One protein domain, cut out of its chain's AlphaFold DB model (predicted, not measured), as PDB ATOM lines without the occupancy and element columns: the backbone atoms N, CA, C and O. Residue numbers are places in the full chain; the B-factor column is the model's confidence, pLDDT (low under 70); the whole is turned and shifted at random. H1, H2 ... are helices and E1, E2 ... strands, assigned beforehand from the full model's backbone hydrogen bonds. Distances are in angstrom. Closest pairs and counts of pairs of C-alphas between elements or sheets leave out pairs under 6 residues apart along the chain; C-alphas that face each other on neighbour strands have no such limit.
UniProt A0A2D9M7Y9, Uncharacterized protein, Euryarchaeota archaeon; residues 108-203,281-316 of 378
ATOM      1  N   TYR A 108      -9.171 106.701 -10.299       84.81
ATOM      2  CA  TYR A 108      -9.155 106.845 -11.751       84.81
ATOM      3  C   TYR A 108      -8.313 105.747 -12.403       84.81
ATOM      4  O   TYR A 108      -7.128 105.599 -12.089       84.81
ATOM      5  N   TYR A 109      -8.918 104.999 -13.327       89.00
ATOM      6  CA  TYR A 109      -8.222 104.056 -14.206       89.00
ATOM      7  C   TYR A 109      -8.435 104.463 -15.661       89.00
ATOM      8  O   TYR A 109      -9.548 104.798 -16.057       89.00
ATOM      9  N   GLU A 110      -7.386 104.384 -16.476       92.50
ATOM     10  CA  GLU A 110      -7.440 104.738 -17.896       92.50
ATOM     11  C   GLU A 110      -6.696 103.720 -18.758       92.50
ATOM     12  O   GLU A 110      -5.687 103.133 -18.355       92.50
ATOM     13  N   SER A 111      -7.179 103.537 -19.984       92.81
ATOM     14  CA  SER A 111      -6.488 102.769 -21.009       92.81
ATOM     15  C   SER A 111      -6.734 103.356 -22.389       92.81
ATOM     16  O   SER A 111      -7.869 103.487 -22.834       92.81
ATOM     17  N   ASN A 112      -5.647 103.647 -23.101       91.88
ATOM     18  CA  ASN A 112      -5.646 104.185 -24.465       91.88
ATOM     19  C   ASN A 112      -5.023 103.214 -25.482       91.88
ATOM     20  O   ASN A 112      -4.483 103.614 -26.516       91.88
ATOM     21  N   ARG A 113      -5.007 101.917 -25.148       88.81
ATOM     22  CA  ARG A 113      -4.383 100.864 -25.960       88.81
ATOM     23  C   ARG A 113      -5.399  99.774 -26.284       88.81
ATOM     24  O   ARG A 113      -5.315  98.702 -25.685       88.81
ATOM     25  N   PRO A 114      -6.326 100.029 -27.221       90.50
ATOM     26  CA  PRO A 114      -7.270  99.010 -27.653       90.50
ATOM     27  C   PRO A 114      -6.529  97.823 -28.275       90.50
ATOM     28  O   PRO A 114      -5.673  97.994 -29.150       90.50
ATOM     29  N   ILE A 115      -6.882  96.614 -27.850       90.81
ATOM     30  CA  ILE A 115      -6.435  95.365 -28.467       90.81
ATOM     31  C   ILE A 115      -7.631  94.767 -29.198       90.81
ATOM     32  O   ILE A 115      -8.631  94.420 -28.585       90.81
ATOM     33  N   TYR A 116      -7.536  94.653 -30.521       89.75
ATOM     34  CA  TYR A 116      -8.595  94.028 -31.309       89.75
ATOM     35  C   TYR A 116      -8.704  92.532 -30.985       89.75
ATOM     36  O   TYR A 116      -7.699  91.811 -31.036       89.75
ATOM     37  N   THR A 117      -9.920  92.079 -30.696       89.69
ATOM     38  CA  THR A 117     -10.252  90.678 -30.414       89.69
ATOM     39  C   THR A 117     -11.303  90.161 -31.403       89.69
ATOM     40  O   THR A 117     -11.632  90.819 -32.391       89.69
ATOM     41  N   ASP A 118     -11.769  88.925 -31.209       91.25
ATOM     42  CA  ASP A 118     -12.759  88.323 -32.100       91.25
ATOM     43  C   ASP A 118     -14.095  89.082 -32.035       91.25
ATOM     44  O   ASP A 118     -14.566  89.479 -30.969       91.25
ATOM     45  N   ASN A 119     -14.718  89.272 -33.200       93.31
ATOM     46  CA  ASN A 119     -16.031  89.903 -33.294       93.31
ATOM     47  C   ASN A 119     -17.088  89.098 -32.534       93.31
ATOM     48  O   ASN A 119     -17.065  87.866 -32.532       93.31
ATOM     49  N   VAL A 120     -18.077  89.805 -31.998       94.31
ATOM     50  CA  VAL A 120     -19.196  89.219 -31.261       94.31
ATOM     51  C   VAL A 120     -20.508  89.460 -32.000       94.31
ATOM     52  O   VAL A 120     -20.681  90.491 -32.649       94.31
ATOM     53  N   THR A 121     -21.445  88.521 -31.903       94.25
ATOM     54  CA  THR A 121     -22.818  88.717 -32.386       94.25
ATOM     55  C   THR A 121     -23.711  88.977 -31.186       94.25
ATOM     56  O   THR A 121     -23.778  88.136 -30.294       94.25
ATOM     57  N   ILE A 122     -24.385  90.126 -31.151       91.56
ATOM     58  CA  ILE A 122     -25.337  90.487 -30.094       91.56
ATOM     59  C   ILE A 122     -26.692  90.711 -30.767       91.56
ATOM     60  O   ILE A 122     -26.863  91.627 -31.574       91.56
ATOM     61  N   GLY A 123     -27.664  89.851 -30.461       88.19
ATOM     62  CA  GLY A 123     -28.938  89.830 -31.182       88.19
ATOM     63  C   GLY A 123     -28.771  89.340 -32.625       88.19
ATOM     64  O   GLY A 123     -28.419  88.187 -32.846       88.19
ATOM     65  N   GLU A 124     -29.055  90.198 -33.608       88.00
ATOM     66  CA  GLU A 124     -28.918  89.882 -35.045       88.00
ATOM     67  C   GLU A 124     -27.753  90.638 -35.716       88.00
ATOM     68  O   GLU A 124     -27.575  90.552 -36.932       88.00
ATOM     69  N   GLU A 125     -26.952  91.378 -34.941       89.69
ATOM     70  CA  GLU A 125     -25.883  92.247 -35.439       89.69
ATOM     71  C   GLU A 125     -24.494  91.791 -34.980       89.69
ATOM     72  O   GLU A 125     -24.328  91.253 -33.885       89.69
ATOM     73  N   ILE A 126     -23.490  92.037 -35.827       92.06
ATOM     74  CA  ILE A 126     -22.079  91.742 -35.551       92.06
ATOM     75  C   ILE A 126     -21.381  93.027 -35.103       92.06
ATOM     76  O   ILE A 126     -21.440  94.041 -35.802       92.06
ATOM     77  N   TYR A 127     -20.661  92.941 -33.992       93.00
ATOM     78  CA  TYR A 127     -19.883  94.019 -33.398       93.00
ATOM     79  C   TYR A 127     -18.392  93.666 -33.368       93.00
ATOM     80  O   TYR A 127     -18.005  92.507 -33.197       93.00
ATOM     81  N   TYR A 128     -17.554  94.682 -33.537       93.00
ATOM     82  CA  TYR A 128     -16.098  94.597 -33.466       93.00
ATOM     83  C   TYR A 128     -15.659  94.861 -32.033       93.00
ATOM     84  O   TYR A 128     -16.040  95.882 -31.457       93.00
ATOM     85  N   VAL A 129     -14.876  93.949 -31.463       94.81
ATOM     86  CA  VAL A 129     -14.505  94.002 -30.047       94.81
ATOM     87  C   VAL A 129     -13.085  94.533 -29.881       94.81
ATOM     88  O   VAL A 129     -12.154  94.118 -30.575       94.81
ATOM     89  N   HIS A 130     -12.937  95.471 -28.949       94.88
ATOM     90  CA  HIS A 130     -11.663  96.015 -28.508       94.88
ATOM     91  C   HIS A 130     -11.535  95.818 -26.999       94.88
ATOM     92  O   HIS A 130     -12.351  96.326 -26.234       94.88
ATOM     93  N   GLU A 131     -10.505  95.091 -26.586       95.56
ATOM     94  CA  GLU A 131     -10.154  94.874 -25.186       95.56
ATOM     95  C   GLU A 131      -9.281  96.033 -24.682       95.56
ATOM     96  O   GLU A 131      -8.329  96.457 -25.350       95.56
ATOM     97  N   PHE A 132      -9.583  96.526 -23.483       95.19
ATOM     98  CA  PHE A 132      -8.816  97.541 -22.772       95.19
ATOM     99  C   PHE A 132      -8.436  97.032 -21.386       95.19
ATOM    100  O   PHE A 132      -9.286  96.631 -20.597       95.19
ATOM    101  N   HIS A 133      -7.147  97.095 -21.059       94.56
ATOM    102  CA  HIS A 133      -6.650  96.749 -19.729       94.56
ATOM    103  C   HIS A 133      -6.609  97.992 -18.837       94.56
ATOM    104  O   HIS A 133      -5.759  98.856 -19.058       94.56
ATOM    105  N   LEU A 134      -7.493  98.082 -17.840       91.38
ATOM    106  CA  LEU A 134      -7.606  99.253 -16.955       91.38
ATOM    107  C   LEU A 134      -6.594  99.244 -15.801       91.38
ATOM    108  O   LEU A 134      -6.358 100.270 -15.174       91.38
ATOM    109  N   GLY A 135      -5.910  98.119 -15.586       88.56
ATOM    110  CA  GLY A 135      -4.833  98.002 -14.605       88.56
ATOM    111  C   GLY A 135      -5.215  97.118 -13.425       88.56
ATOM    112  O   GLY A 135      -6.389  96.846 -13.183       88.56
ATOM    113  N   ASP A 136      -4.192  96.654 -12.710       88.50
ATOM    114  CA  ASP A 136      -4.369  95.719 -11.601       88.50
ATOM    115  C   ASP A 136      -5.277  96.324 -10.516       88.50
ATOM    116  O   ASP A 136      -5.012  97.415  -9.999       88.50
ATOM    117  N   GLY A 137      -6.316  95.580 -10.132       85.94
ATOM    118  CA  GLY A 137      -7.227  95.953  -9.048       85.94
ATOM    119  C   GLY A 137      -8.495  96.688  -9.481       85.94
ATOM    120  O   GLY A 137      -9.358  96.890  -8.629       85.94
ATOM    121  N   PHE A 138      -8.648  97.010 -10.771       90.56
ATOM    122  CA  PHE A 138      -9.889  97.566 -11.320       90.56
ATOM    123  C   PHE A 138     -11.104  96.680 -11.009       90.56
ATOM    124  O   PHE A 138     -12.125  97.183 -10.546       90.56
ATOM    125  N   SER A 139     -10.990  95.361 -11.195       89.19
ATOM    126  CA  SER A 139     -12.082  94.418 -10.902       89.19
ATOM    127  C   SER A 139     -12.545  94.487  -9.454       89.19
ATOM    128  O   SER A 139     -13.738  94.575  -9.174       89.19
ATOM    129  N   ASN A 140     -11.588  94.471  -8.527       87.88
ATOM    130  CA  ASN A 140     -11.879  94.545  -7.106       87.88
ATOM    131  C   ASN A 140     -12.503  95.895  -6.742       87.88
ATOM    132  O   ASN A 140     -13.416  95.929  -5.925       87.88
ATOM    133  N   GLU A 141     -12.037  96.990  -7.345       85.88
ATOM    134  CA  GLU A 141     -12.642  98.306  -7.155       85.88
ATOM    135  C   GLU A 141     -14.099  98.316  -7.634       85.88
ATOM    136  O   GLU A 141     -14.985  98.629  -6.847       85.88
ATOM    137  N   LEU A 142     -14.373  97.892  -8.871       85.38
ATOM    138  CA  LEU A 142     -15.730  97.866  -9.427       85.38
ATOM    139  C   LEU A 142     -16.691  97.000  -8.590       85.38
ATOM    140  O   LEU A 142     -17.844  97.373  -8.390       85.38
ATOM    141  N   GLU A 143     -16.226  95.854  -8.083       83.62
ATOM    142  CA  GLU A 143     -17.033  94.937  -7.262       83.62
ATOM    143  C   GLU A 143     -17.260  95.425  -5.824       83.62
ATOM    144  O   GLU A 143     -18.243  95.033  -5.190       83.62
ATOM    145  N   THR A 144     -16.340  96.220  -5.274       80.19
ATOM    146  CA  THR A 144     -16.384  96.650  -3.865       80.19
ATOM    147  C   THR A 144     -16.737  98.118  -3.677       80.19
ATOM    148  O   THR A 144     -16.887  98.547  -2.531       80.19
ATOM    149  N   ASN A 145     -16.924  98.865  -4.768       75.44
ATOM    150  CA  ASN A 145     -17.271 100.274  -4.719       75.44
ATOM    151  C   ASN A 145     -18.578 100.489  -3.934       75.44
ATOM    152  O   ASN A 145     -19.592  99.838  -4.186       75.44
ATOM    153  N   LEU A 146     -18.552 101.408  -2.965       70.94
ATOM    154  CA  LEU A 146     -19.702 101.787  -2.125       70.94
ATOM    155  C   LEU A 146     -20.226 103.196  -2.448       70.94
ATOM    156  O   LEU A 146     -20.880 103.831  -1.618       70.94
ATOM    157  N   GLY A 147     -19.879 103.722  -3.619       81.06
ATOM    158  CA  GLY A 147     -20.177 105.084  -4.022       81.06
ATOM    159  C   GLY A 147     -20.692 105.190  -5.449       81.06
ATOM    160  O   GLY A 147     -21.376 104.296  -5.942       81.06
ATOM    161  N   VAL A 148     -20.439 106.327  -6.092       84.25
ATOM    162  CA  VAL A 148     -20.804 106.539  -7.499       84.25
ATOM    163  C   VAL A 148     -19.616 106.221  -8.382       84.25
ATOM    164  O   VAL A 148     -18.478 106.543  -8.050       84.25
ATOM    165  N   TRP A 149     -19.886 105.632  -9.536       88.88
ATOM    166  CA  TRP A 149     -18.851 105.370 -10.520       88.88
ATOM    167  C   TRP A 149     -19.386 105.542 -11.937       88.88
ATOM    168  O   TRP A 149     -20.591 105.468 -12.204       88.88
ATOM    169  N   ALA A 150     -18.471 105.799 -12.864       89.75
ATOM    170  CA  ALA A 150     -18.765 105.917 -14.278       89.75
ATOM    171  C   ALA A 150     -17.633 105.324 -15.110       89.75
ATOM    172  O   ALA A 150     -16.456 105.485 -14.792       89.75
ATOM    173  N   ILE A 151     -18.007 104.680 -16.212       91.69
ATOM    174  CA  ILE A 151     -17.077 104.277 -17.260       91.69
ATOM    175  C   ILE A 151     -17.453 105.005 -18.529       91.69
ATOM    176  O   ILE A 151     -18.606 104.952 -18.962       91.69
ATOM    177  N   SER A 152     -16.473 105.666 -19.127       91.94
ATOM    178  CA  SER A 152     -16.608 106.311 -20.421       91.94
ATOM    179  C   SER A 152     -15.674 105.675 -21.433       91.94
ATOM    180  O   SER A 152     -14.486 105.522 -21.170       91.94
ATOM    181  N   VAL A 153     -16.211 105.356 -22.600       91.81
ATOM    182  CA  VAL A 153     -15.460 104.925 -23.776       91.81
ATOM    183  C   VAL A 153     -15.454 106.085 -24.753       91.81
ATOM    184  O   VAL A 153     -16.526 106.541 -25.143       91.81
ATOM    185  N   GLU A 154     -14.281 106.533 -25.176       89.75
ATOM    186  CA  GLU A 154     -14.127 107.519 -26.242       89.75
ATOM    187  C   GLU A 154     -13.625 106.854 -27.516       89.75
ATOM    188  O   GLU A 154     -12.895 105.858 -27.480       89.75
ATOM    189  N   GLY A 155     -14.023 107.393 -28.661       86.19
ATOM    190  CA  GLY A 155     -13.607 106.859 -29.946       86.19
ATOM    191  C   GLY A 155     -13.982 107.738 -31.119       86.19
ATOM    192  O   GLY A 155     -14.714 108.717 -30.988       86.19
ATOM    193  N   ILE A 156     -13.488 107.338 -32.285       80.31
ATOM    194  CA  ILE A 156     -13.813 107.953 -33.571       80.31
ATOM    195  C   ILE A 156     -15.101 107.319 -34.104       80.31
ATOM    196  O   ILE A 156     -15.247 106.091 -34.076       80.31
ATOM    197  N   VAL A 157     -16.018 108.144 -34.613       76.56
ATOM    198  CA  VAL A 157     -17.289 107.719 -35.212       76.56
ATOM    199  C   VAL A 157     -17.374 108.155 -36.673       76.56
ATOM    200  O   VAL A 157     -17.380 109.330 -37.000       76.56
ATOM    201  N   GLY A 158     -17.561 107.206 -37.576       72.06
ATOM    202  CA  GLY A 158     -17.753 107.441 -38.997       72.06
ATOM    203  C   GLY A 158     -16.443 107.824 -39.672       72.06
ATOM    204  O   GLY A 158     -15.695 106.951 -40.105       72.06
ATOM    205  N   ASN A 159     -16.201 109.128 -39.799       62.78
ATOM    206  CA  ASN A 159     -14.988 109.683 -40.395       62.78
ATOM    207  C   ASN A 159     -13.970 110.088 -39.316       62.78
ATOM    208  O   ASN A 159     -14.329 110.317 -38.165       62.78
ATOM    209  N   ASP A 160     -12.698 110.227 -39.703       60.44
ATOM    210  CA  ASP A 160     -11.567 110.543 -38.806       60.44
ATOM    211  C   ASP A 160     -11.673 111.907 -38.077       60.44
ATOM    212  O   ASP A 160     -10.748 112.307 -37.374       60.44
ATOM    213  N   THR A 161     -12.768 112.653 -38.252       59.31
ATOM    214  CA  THR A 161     -12.973 114.003 -37.699       59.31
ATOM    215  C   THR A 161     -14.088 114.085 -36.660       59.31
ATOM    216  O   THR A 161     -14.288 115.139 -36.052       59.31
ATOM    217  N   THR A 162     -14.807 112.990 -36.423       66.31
ATOM    218  CA  THR A 162     -15.903 112.946 -35.458       66.31
ATOM    219  C   THR A 162     -15.527 112.017 -34.314       66.31
ATOM    220  O   THR A 162     -15.171 110.861 -34.543       66.31
ATOM    221  N   ALA A 163     -15.634 112.508 -33.081       74.81
ATOM    222  CA  ALA A 163     -15.522 111.681 -31.890       74.81
ATOM    223  C   ALA A 163     -16.898 111.433 -31.266       74.81
ATOM    224  O   ALA A 163     -17.903 112.072 -31.586       74.81
ATOM    225  N   GLY A 164     -16.949 110.468 -30.369       81.38
ATOM    226  CA  GLY A 164     -18.085 110.283 -29.494       81.38
ATOM    227  C   GLY A 164     -17.657 109.591 -28.219       81.38
ATOM    228  O   GLY A 164     -16.591 108.971 -28.153       81.38
ATOM    229  N   ARG A 165     -18.510 109.710 -27.208       86.75
ATOM    230  CA  ARG A 165     -18.315 109.088 -25.909       86.75
ATOM    231  C   ARG A 165     -19.543 108.291 -25.532       86.75
ATOM    232  O   ARG A 165     -20.649 108.820 -25.463       86.75
ATOM    233  N   ALA A 166     -19.325 107.023 -25.231       89.25
ATOM    234  CA  ALA A 166     -20.312 106.167 -24.601       89.25
ATOM    235  C   ALA A 166     -20.071 106.164 -23.091       89.25
ATOM    236  O   ALA A 166     -18.924 106.073 -22.665       89.25
ATOM    237  N   VAL A 167     -21.117 106.264 -22.275       88.81
ATOM    238  CA  VAL A 167     -21.009 106.286 -20.812       88.81
ATOM    239  C   VAL A 167     -21.951 105.259 -20.200       88.81
ATOM    240  O   VAL A 167     -23.102 105.130 -20.609       88.81
ATOM    241  N   ILE A 168     -21.472 104.545 -19.189       88.50
ATOM    242  CA  ILE A 168     -22.302 103.771 -18.267       88.50
ATOM    243  C   ILE A 168     -21.998 104.232 -16.844       88.50
ATOM    244  O   ILE A 168     -20.852 104.550 -16.524       88.50
ATOM    245  N   ARG A 169     -23.032 104.323 -16.007       87.81
ATOM    246  CA  ARG A 169     -22.923 104.782 -14.620       87.81
ATOM    247  C   ARG A 169     -23.471 103.734 -13.672       87.81
ATOM    248  O   ARG A 169     -24.351 102.946 -14.034       87.81
ATOM    249  N   GLY A 170     -22.981 103.765 -12.446       84.19
ATOM    250  CA  GLY A 170     -23.511 102.945 -11.379       84.19
ATOM    251  C   GLY A 170     -23.381 103.583 -10.013       84.19
ATOM    252  O   GLY A 170     -22.744 104.620  -9.816       84.19
ATOM    253  N   PHE A 171     -24.060 102.934  -9.081       81.00
ATOM    254  CA  PHE A 171     -24.077 103.258  -7.673       81.00
ATOM    255  C   PHE A 171     -23.878 101.965  -6.890       81.00
ATOM    256  O   PHE A 171     -24.647 101.011  -7.047       81.00
ATOM    257  N   ASN A 172     -22.872 101.946  -6.026       79.56
ATOM    258  CA  ASN A 172     -22.334 100.745  -5.401       79.56
ATOM    259  C   ASN A 172     -21.942  99.683  -6.451       79.56
ATOM    260  O   ASN A 172     -21.409 100.001  -7.508       79.56
ATOM    261  N   ASP A 173     -22.297  98.424  -6.205       70.75
ATOM    262  CA  ASP A 173     -22.148  97.282  -7.105       70.75
ATOM    263  C   ASP A 173     -23.243  97.204  -8.191       70.75
ATOM    264  O   ASP A 173     -23.298  96.240  -8.958       70.75
ATOM    265  N   ALA A 174     -24.141  98.193  -8.267       70.50
ATOM    266  CA  ALA A 174     -25.277  98.184  -9.178       70.50
ATOM    267  C   ALA A 174     -25.129  99.208 -10.310       70.50
ATOM    268  O   ALA A 174     -24.822 100.380 -10.101       70.50
ATOM    269  N   PHE A 175     -25.454  98.777 -11.526       74.19
ATOM    270  CA  PHE A 175     -25.595  99.663 -12.680       74.19
ATOM    271  C   PHE A 175     -26.858 100.526 -12.527       74.19
ATOM    272  O   PHE A 175     -27.958  99.996 -12.331       74.19
ATOM    273  N   GLU A 176     -26.729 101.847 -12.649       64.94
ATOM    274  CA  GLU A 176     -27.858 102.780 -12.583       64.94
ATOM    275  C   GLU A 176     -28.625 102.710 -13.903       64.94
ATOM    276  O   GLU A 176     -28.280 103.373 -14.878       64.94
ATOM    277  N   THR A 177     -29.611 101.816 -13.996       52.62
ATOM    278  CA  THR A 177     -30.231 101.523 -15.291       52.62
ATOM    279  C   THR A 177     -31.748 101.419 -15.182       52.62
ATOM    280  O   THR A 177     -32.313 100.392 -14.821       52.62
ATOM    281  N   ASP A 178     -32.419 102.508 -15.560       46.94
ATOM    282  CA  ASP A 178     -33.788 102.456 -16.095       46.94
ATOM    283  C   ASP A 178     -33.752 102.183 -17.625       46.94
ATOM    284  O   ASP A 178     -34.765 101.808 -18.211       46.94
ATOM    285  N   TRP A 179     -32.577 102.306 -18.285       50.66
ATOM    286  CA  TRP A 179     -32.453 102.324 -19.760       50.66
ATOM    287  C   TRP A 179     -31.344 101.467 -20.413       50.66
ATOM    288  O   TRP A 179     -31.367 101.331 -21.639       50.66
ATOM    289  N   SER A 180     -30.430 100.807 -19.682       56.25
ATOM    290  CA  SER A 180     -29.477  99.881 -20.332       56.25
ATOM    291  C   SER A 180     -30.163  98.552 -20.670       56.25
ATOM    292  O   SER A 180     -30.233  97.619 -19.862       56.25
ATOM    293  N   VAL A 181     -30.690  98.426 -21.885       63.22
ATOM    294  CA  VAL A 181     -31.095  97.116 -22.405       63.22
ATOM    295  C   VAL A 181     -29.817  96.311 -22.636       63.22
ATOM    296  O   VAL A 181     -29.095  96.549 -23.599       63.22
ATOM    297  N   SER A 182     -29.504  95.401 -21.713       74.31
ATOM    298  CA  SER A 182     -28.349  94.512 -21.851       74.31
ATOM    299  C   SER A 182     -28.624  93.465 -22.937       74.31
ATOM    300  O   SER A 182     -29.730  92.925 -23.014       74.31
ATOM    301  N   GLY A 183     -27.633  93.198 -23.783       82.94
ATOM    302  CA  GLY A 183     -27.665  92.152 -24.802       82.94
ATOM    303  C   GLY A 183     -26.971  90.882 -24.311       82.94
ATOM    304  O   GLY A 183     -26.119  90.941 -23.430       82.94
ATOM    305  N   MET A 184     -27.330  89.731 -24.874       89.19
ATOM    306  CA  MET A 184     -26.534  88.508 -24.739       89.19
ATOM    307  C   MET A 184     -25.910  88.179 -26.085       89.19
ATOM    308  O   MET A 184     -26.568  88.345 -27.117       89.19
ATOM    309  N   ASP A 185     -24.665  87.719 -26.058       91.44
ATOM    310  CA  ASP A 185     -24.030  87.160 -27.244       91.44
ATOM    311  C   ASP A 185     -24.368  85.675 -27.451       91.44
ATOM    312  O   ASP A 185     -25.021  85.035 -26.618       91.44
ATOM    313  N   ASP A 186     -23.925  85.127 -28.584       89.50
ATOM    314  CA  ASP A 186     -24.111  83.716 -28.949       89.50
ATOM    315  C   ASP A 186     -23.467  82.734 -27.948       89.50
ATOM    316  O   ASP A 186     -23.910  81.584 -27.836       89.50
ATOM    317  N   ASP A 187     -22.454  83.181 -27.203       89.75
ATOM    318  CA  ASP A 187     -21.753  82.400 -26.180       89.75
ATOM    319  C   ASP A 187     -22.421  82.509 -24.794       89.75
ATOM    320  O   ASP A 187     -22.071  81.775 -23.862       89.75
ATOM    321  N   GLY A 188     -23.438  83.364 -24.660       88.75
ATOM    322  CA  GLY A 188     -24.200  83.588 -23.437       88.75
ATOM    323  C   GLY A 188     -23.575  84.602 -22.476       88.75
ATOM    324  O   GLY A 188     -24.005  84.663 -21.320       88.75
ATOM    325  N   ASN A 189     -22.593  85.392 -22.915       90.81
ATOM    326  CA  ASN A 189     -22.049  86.487 -22.118       90.81
ATOM    327  C   ASN A 189     -22.999  87.687 -22.141       90.81
ATOM    328  O   ASN A 189     -23.627  87.998 -23.156       90.81
ATOM    329  N   LEU A 190     -23.090  88.367 -21.000       89.88
ATOM    330  CA  LEU A 190     -23.890  89.574 -20.843       89.88
ATOM    331  C   LEU A 190     -23.090  90.798 -21.289       89.88
ATOM    332  O   LEU A 190     -21.964  91.003 -20.846       89.88
ATOM    333  N   TRP A 191     -23.716  91.630 -22.110       92.62
ATOM    334  CA  TRP A 191     -23.173  92.884 -22.609       92.62
ATOM    335  C   TRP A 191     -24.070  94.040 -22.180       92.62
ATOM    336  O   TRP A 191     -25.281  94.024 -22.417       92.62
ATOM    337  N   HIS A 192     -23.490  95.066 -21.572       90.25
ATOM    338  CA  HIS A 192     -24.222  96.237 -21.109       90.25
ATOM    339  C   HIS A 192     -24.223  97.310 -22.189       90.25
ATOM    340  O   HIS A 192     -23.165  97.748 -22.636       90.25
ATOM    341  N   LYS A 193     -25.412  97.735 -22.621       89.69
ATOM    342  CA  LYS A 193     -25.541  98.861 -23.546       89.69
ATOM    343  C   LYS A 193     -25.174 100.155 -22.822       89.69
ATOM    344  O   LYS A 193     -25.694 100.411 -21.738       89.69
ATOM    345  N   MET A 194     -24.311 100.953 -23.435       87.94
ATOM    346  CA  MET A 194     -23.889 102.253 -22.920       87.94
ATOM    347  C   MET A 194     -24.751 103.383 -23.499       87.94
ATOM    348  O   MET A 194     -25.241 103.281 -24.627       87.94
ATOM    349  N   ASP A 195     -24.896 104.473 -22.746       84.56
ATOM    350  CA  ASP A 195     -25.523 105.701 -23.232       84.56
ATOM    351  C   ASP A 195     -24.533 106.453 -24.118       84.56
ATOM    352  O   ASP A 195     -23.447 106.830 -23.672       84.56
ATOM    353  N   PHE A 196     -24.886 106.656 -25.385       79.88
ATOM    354  CA  PHE A 196     -23.991 107.264 -26.359       79.88
ATOM    355  C   PHE A 196     -24.242 108.764 -26.514       79.88
ATOM    356  O   PHE A 196     -25.377 109.200 -26.701       79.88
ATOM    357  N   PHE A 197     -23.165 109.546 -26.490       71.50
ATOM    358  CA  PHE A 197     -23.169 110.985 -26.700       71.50
ATOM    359  C   PHE A 197     -22.180 111.335 -27.810       71.50
ATOM    360  O   PHE A 197     -21.002 110.975 -27.754       71.50
ATOM    361  N   PHE A 198     -22.646 112.075 -28.810       68.38
ATOM    362  CA  PHE A 198     -21.762 112.672 -29.801       68.38
ATOM    363  C   PHE A 198     -21.232 113.998 -29.265       68.38
ATOM    364  O   PHE A 198     -22.001 114.849 -28.821       68.38
ATOM    365  N   TYR A 199     -19.925 114.192 -29.371       60.12
ATOM    366  CA  TYR A 199     -19.346 115.521 -29.464       60.12
ATOM    367  C   TYR A 199     -18.433 115.483 -30.674       60.12
ATOM    368  O   TYR A 199     -17.487 114.701 -30.751       60.12
ATOM    369  N   ALA A 200     -18.733 116.297 -31.673       52.09
ATOM    370  CA  ALA A 200     -17.751 116.492 -32.713       52.09
ATOM    371  C   ALA A 200     -16.494 117.079 -32.044       52.09
ATOM    372  O   ALA A 200     -16.609 118.011 -31.255       52.09
ATOM    373  N   TYR A 201     -15.296 116.665 -32.468       48.31
ATOM    374  CA  TYR A 201     -14.093 117.505 -32.328       48.31
ATOM    375  C   TYR A 201     -14.205 118.794 -33.182       48.31
ATOM    376  O   TYR A 201     -13.210 119.409 -33.550       48.31
ATOM    377  N   ARG A 202     -15.429 119.207 -33.535       46.34
ATOM    378  CA  ARG A 202     -15.767 120.551 -33.977       46.34
ATOM    379  C   ARG A 202     -16.172 121.377 -32.759       46.34
ATOM    380  O   ARG A 202     -17.249 121.957 -32.755       46.34
ATOM    381  N   ASP A 203     -15.314 121.425 -31.754       44.31
ATOM    382  CA  ASP A 203     -15.271 122.632 -30.944       44.31
ATOM    383  C   ASP A 203     -14.280 123.591 -31.636       44.31
ATOM    384  O   ASP A 203     -13.160 123.236 -32.006       44.31
ATOM    385  N   LEU A 281     -24.721 111.343 -38.655       54.25
ATOM    386  CA  LEU A 281     -24.393 110.203 -37.822       54.25
ATOM    387  C   LEU A 281     -25.660 109.441 -37.521       54.25
ATOM    388  O   LEU A 281     -26.718 109.993 -37.236       54.25
ATOM    389  N   ASN A 282     -25.512 108.132 -37.625       53.84
ATOM    390  CA  ASN A 282     -26.565 107.187 -37.369       53.84
ATOM    391  C   ASN A 282     -26.996 107.309 -35.896       53.84
ATOM    392  O   ASN A 282     -26.224 106.949 -35.006       53.84
ATOM    393  N   GLU A 283     -28.217 107.795 -35.643       55.75
ATOM    394  CA  GLU A 283     -28.836 107.823 -34.304       55.75
ATOM    395  C   GLU A 283     -28.932 106.413 -33.676       55.75
ATOM    396  O   GLU A 283     -29.140 106.282 -32.471       55.75
ATOM    397  N   ASP A 284     -28.710 105.360 -34.472       68.25
ATOM    398  CA  ASP A 284     -28.700 103.959 -34.052       68.25
ATOM    399  C   ASP A 284     -27.308 103.428 -33.662       68.25
ATOM    400  O   ASP A 284     -27.108 102.212 -33.612       68.25
ATOM    401  N   LEU A 285     -26.315 104.289 -33.402       78.94
ATOM    402  CA  LEU A 285     -25.023 103.800 -32.927       78.94
ATOM    403  C   LEU A 285     -25.172 103.163 -31.540       78.94
ATOM    404  O   LEU A 285     -25.553 103.806 -30.561       78.94
ATOM    405  N   ILE A 286     -24.818 101.884 -31.456       86.38
ATOM    406  CA  ILE A 286     -24.860 101.118 -30.216       86.38
ATOM    407  C   ILE A 286     -23.437 100.736 -29.818       86.38
ATOM    408  O   ILE A 286     -22.697 100.135 -30.599       86.38
ATOM    409  N   VAL A 287     -23.085 101.064 -28.576       90.00
ATOM    410  CA  VAL A 287     -21.851 100.624 -27.926       90.00
ATOM    411  C   VAL A 287     -22.222  99.722 -26.760       90.00
ATOM    412  O   VAL A 287     -23.054 100.085 -25.923       90.00
ATOM    413  N   TYR A 288     -21.606  98.545 -26.718       92.81
ATOM    414  CA  TYR A 288     -21.719  97.626 -25.596       92.81
ATOM    415  C   TYR A 288     -20.393  97.507 -24.853       92.81
ATOM    416  O   TYR A 288     -19.325  97.580 -25.458       92.81
ATOM    417  N   ILE A 289     -20.478  97.252 -23.551       93.31
ATOM    418  CA  ILE A 289     -19.334  96.946 -22.697       93.31
ATOM    419  C   ILE A 289     -19.557  95.635 -21.941       93.31
ATOM    420  O   ILE A 289     -20.671  95.338 -21.498       93.31
ATOM    421  N   LYS A 290     -18.493  94.852 -21.788       93.25
ATOM    422  CA  LYS A 290     -18.445  93.643 -20.962       93.25
ATOM    423  C   LYS A 290     -17.210  93.707 -20.063       93.25
ATOM    424  O   LYS A 290     -16.137  94.104 -20.504       93.25
ATOM    425  N   PHE A 291     -17.378  93.300 -18.812       91.38
ATOM    426  CA  PHE A 291     -16.318  93.271 -17.804       91.38
ATOM    427  C   PHE A 291     -15.717  91.866 -17.711       91.38
ATOM    428  O   PHE A 291     -16.470  90.900 -17.575       91.38
ATOM    429  N   ASP A 292     -14.389  91.751 -17.767       91.12
ATOM    430  CA  ASP A 292     -13.662  90.489 -17.569       91.12
ATOM    431  C   ASP A 292     -12.446  90.705 -16.656       91.12
ATOM    432  O   ASP A 292     -11.304  90.872 -17.081       91.12
ATOM    433  N   GLY A 293     -12.698  90.760 -15.348       91.25
ATOM    434  CA  GLY A 293     -11.650  91.059 -14.377       91.25
ATOM    435  C   GLY A 293     -11.086  92.470 -14.573       91.25
ATOM    436  O   GLY A 293     -11.833  93.445 -14.546       91.25
ATOM    437  N   ASP A 294      -9.763  92.582 -14.716       92.94
ATOM    438  CA  ASP A 294      -9.059  93.867 -14.863       92.94
ATOM    439  C   ASP A 294      -9.083  94.414 -16.309       92.94
ATOM    440  O   ASP A 294      -8.472  95.448 -16.612       92.94
ATOM    441  N   THR A 295      -9.792  93.726 -17.213       93.50
ATOM    442  CA  THR A 295     -10.030  94.161 -18.589       93.50
ATOM    443  C   THR A 295     -11.504  94.461 -18.849       93.50
ATOM    444  O   THR A 295     -12.421  93.948 -18.198       93.50
ATOM    445  N   VAL A 296     -11.727  95.331 -19.829       94.50
ATOM    446  CA  VAL A 296     -13.048  95.654 -20.359       94.50
ATOM    447  C   VAL A 296     -13.053  95.459 -21.864       94.50
ATOM    448  O   VAL A 296     -12.190  95.973 -22.574       94.50
ATOM    449  N   ASP A 297     -14.047  94.726 -22.344       95.94
ATOM    450  CA  ASP A 297     -14.300  94.542 -23.763       95.94
ATOM    451  C   ASP A 297     -15.346  95.553 -24.219       95.94
ATOM    452  O   ASP A 297     -16.443  95.627 -23.661       95.94
ATOM    453  N   VAL A 298     -15.024  96.308 -25.263       95.19
ATOM    454  CA  VAL A 298     -15.917  97.284 -25.887       95.19
ATOM    455  C   VAL A 298     -16.299  96.783 -27.270       95.19
ATOM    456  O   VAL A 298     -15.436  96.617 -28.132       95.19
ATOM    457  N   ALA A 299     -17.592  96.576 -27.498       94.38
ATOM    458  CA  ALA A 299     -18.128  96.134 -28.779       94.38
ATOM    459  C   ALA A 299     -18.808  97.300 -29.512       94.38
ATOM    460  O   ALA A 299     -19.744  97.920 -28.997       94.38
ATOM    461  N   THR A 300     -18.330  97.590 -30.722       91.25
ATOM    462  CA  THR A 300     -18.763  98.728 -31.545       91.25
ATOM    463  C   THR A 300     -19.142  98.293 -32.966       91.25
ATOM    464  O   THR A 300     -18.761  97.219 -33.434       91.25
ATOM    465  N   GLN A 301     -19.923  99.104 -33.682       86.75
ATOM    466  CA  GLN A 301     -20.253  98.850 -35.092       86.75
ATOM    467  C   GLN A 301     -19.069  99.228 -36.013       86.75
ATOM    468  O   GLN A 301     -18.156  99.944 -35.607       86.75
ATOM    469  N   ASN A 302     -19.075  98.774 -37.276       75.62
ATOM    470  CA  ASN A 302     -17.947  98.933 -38.224       75.62
ATOM    471  C   ASN A 302     -17.508 100.392 -38.463       75.62
ATOM    472  O   ASN A 302     -16.392 100.649 -38.898       75.62
ATOM    473  N   SER A 303     -18.398 101.351 -38.222       70.75
ATOM    474  CA  SER A 303     -18.118 102.779 -38.346       70.75
ATOM    475  C   SER A 303     -17.492 103.378 -37.088       70.75
ATOM    476  O   SER A 303     -17.373 104.587 -37.020       70.75
ATOM    477  N   THR A 304     -17.129 102.598 -36.072       78.12
ATOM    478  CA  THR A 304     -16.671 103.140 -34.786       78.12
ATOM    479  C   THR A 304     -15.437 102.441 -34.269       78.12
ATOM    480  O   THR A 304     -15.431 101.221 -34.115       78.12
ATOM    481  N   SER A 305     -14.420 103.235 -33.949       84.88
ATOM    482  CA  SER A 305     -13.162 102.757 -33.386       84.88
ATOM    483  C   SER A 305     -12.982 103.356 -31.993       84.88
ATOM    484  O   SER A 305     -12.630 104.535 -31.899       84.88
ATOM    485  N   PRO A 306     -13.221 102.591 -30.913       90.50
ATOM    486  CA  PRO A 306     -12.927 103.056 -29.568       90.50
ATOM    487  C   PRO A 306     -11.410 103.232 -29.426       90.50
ATOM    488  O   PRO A 306     -10.624 102.391 -29.863       90.50
ATOM    489  N   THR A 307     -10.997 104.351 -28.850       89.81
ATOM    490  CA  THR A 307      -9.590 104.732 -28.681       89.81
ATOM    491  C   THR A 307      -9.174 104.745 -27.223       89.81
ATOM    492  O   THR A 307      -8.001 104.522 -26.926       89.81
ATOM    493  N   GLU A 308     -10.121 104.982 -26.319       92.12
ATOM    494  CA  GLU A 308      -9.841 105.198 -24.907       92.12
ATOM    495  C   GLU A 308     -10.995 104.713 -24.033       92.12
ATOM    496  O   GLU A 308     -12.163 104.839 -24.405       92.12
ATOM    497  N   VAL A 309     -10.663 104.168 -22.866       94.81
ATOM    498  CA  VAL A 309     -11.623 103.854 -21.809       94.81
ATOM    499  C   VAL A 309     -11.124 104.422 -20.497       94.81
ATOM    500  O   VAL A 309      -9.987 104.169 -20.102       94.81
ATOM    501  N   ASN A 310     -12.013 105.134 -19.816       93.00
ATOM    502  CA  ASN A 310     -11.767 105.743 -18.522       93.00
ATOM    503  C   ASN A 310     -12.794 105.236 -17.519       93.00
ATOM    504  O   ASN A 310     -13.989 105.204 -17.811       93.00
ATOM    505  N   TYR A 311     -12.320 104.866 -16.339       92.12
ATOM    506  CA  TYR A 311     -13.123 104.598 -15.160       92.12
ATOM    507  C   TYR A 311     -12.838 105.671 -14.122       92.12
ATOM    508  O   TYR A 311     -11.684 105.999 -13.846       92.12
ATOM    509  N   TRP A 312     -13.905 106.162 -13.517       90.62
ATOM    510  CA  TRP A 312     -13.854 107.076 -12.394       90.62
ATOM    511  C   TRP A 312     -14.810 106.592 -11.310       90.62
ATOM    512  O   TRP A 312     -15.943 106.207 -11.618       90.62
ATOM    513  N   SER A 313     -14.378 106.649 -10.054       87.00
ATOM    514  CA  SER A 313     -15.246 106.437  -8.902       87.00
ATOM    515  C   SER A 313     -14.997 107.424  -7.774       87.00
ATOM    516  O   SER A 313     -13.888 107.910  -7.560       87.00
ATOM    517  N   GLU A 314     -16.057 107.689  -7.019       82.75
ATOM    518  CA  GLU A 314     -16.011 108.418  -5.761       82.75
ATOM    519  C   GLU A 314     -16.729 107.605  -4.694       82.75
ATOM    520  O   GLU A 314     -17.915 107.289  -4.830       82.75
ATOM    521  N   GLU A 315     -16.025 107.285  -3.608       75.62
ATOM    522  CA  GLU A 315     -16.661 106.710  -2.432       75.62
ATOM    523  C   GLU A 315     -17.598 107.739  -1.792       75.62
ATOM    524  O   GLU A 315     -17.224 108.881  -1.512       75.62
ATOM    525  N   ILE A 316     -18.832 107.326  -1.501       65.44
ATOM    526  CA  ILE A 316     -19.731 108.129  -0.673       65.44
ATOM    527  C   ILE A 316     -19.391 107.815   0.776       65.44
ATOM    528  O   ILE A 316     -20.115 107.109   1.482       65.44
TER     529      ILE A 316
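What this domain is: This is residues 108 to 203 and 281 to 316 of the 378 residues of an uncharacterized protein of Euryarchaeota archaeon (UniProt A0A2D9M7Y9). Two strongly twisted sheets of five strands each stand face to face as a sandwich, their strands crossed at 60 degrees, with the short helix H1 at one end grazing both. The sheet E1 E10 E4 E5 E7 has the three longest strands, and the sheet E2 E3 E9 E8 E6 is curled like part of a barrel. The printed part has 132 residues, with one named helix and ten named strands in the order E1 E2 E3 H1 E4 E5 E6 E7 E8 E9 E10; both sheets are antiparallel, and the class is mostly strand. The whole is compact, with a radius of gyration of the C-alphas of 14.2 A, and spans 39 by 39 by 30 A.

How they stand to each other: Start at the sheet that runs E1, residues 108 to 111, E10, residues 304 to 314, E4, residues 148 to 157, E5, residues 162 to 171, and E7, residues 195 to 200. Within hydrogen-bond range you find N 109 and O 311 at 3.0 A, N 150 and O 312 at 2.8 A, N 153 and O 166 at 2.8 A, and N 165 and O 197 at 2.8 A. E4 and E5 form a hairpin, and E10 bends by 60 degrees at residue 307. The other sheet runs E2, residues 120 to 122, E3, residues 125 to 133, E9, residues 295 to 300, E8, residues 288 to 292, and E6, residues 190 to 193. Here look for N 120 and O 127 at 3.0 A, N 130 and O 298 at 2.9 A, N 290 and O 297 at 2.9 A, and N 192 and O 289 at 2.8 A, within hydrogen-bond range. E2 and E3 form a hairpin, as do E8 and E9. Between the sheets, the closest C-alphas of E3 and E10 are those of Phe 132 and Val 309, 7.0 A apart. E6 runs on into E7 at 46 degrees, from one sheet to the other. H1, residues 138 to 144, only grazes both sheets with residues 138 to 142; its O i to N i+4 pairs are within hydrogen-bond range.

Where its parts are: Find C-alpha 108 at (-9.155, 106.845, -11.751), where E1 begins. H1 begins at C-alpha 138, (-9.889, 97.566, -11.320). From first to last C-alpha, E3 measures 25.2 A, E4 28.0 A, E5 30.5 A and E10 29.5 A; E10 ends at C-alpha 314, (-16.011, 108.418, -5.761).

The domain as a whole: The C-alphas farthest apart are those of Asp 187 and Asp 203, 41.0 A. Residues 204 to 280 are not printed, and C-alphas 203 and 281 are 16.9 A apart across the cut. The link E5 to E6, 18 residues, is long. The pLDDT is under 70 at residues 159 to 162, 176 to 181, 198 to 203, 281 to 284 and 316.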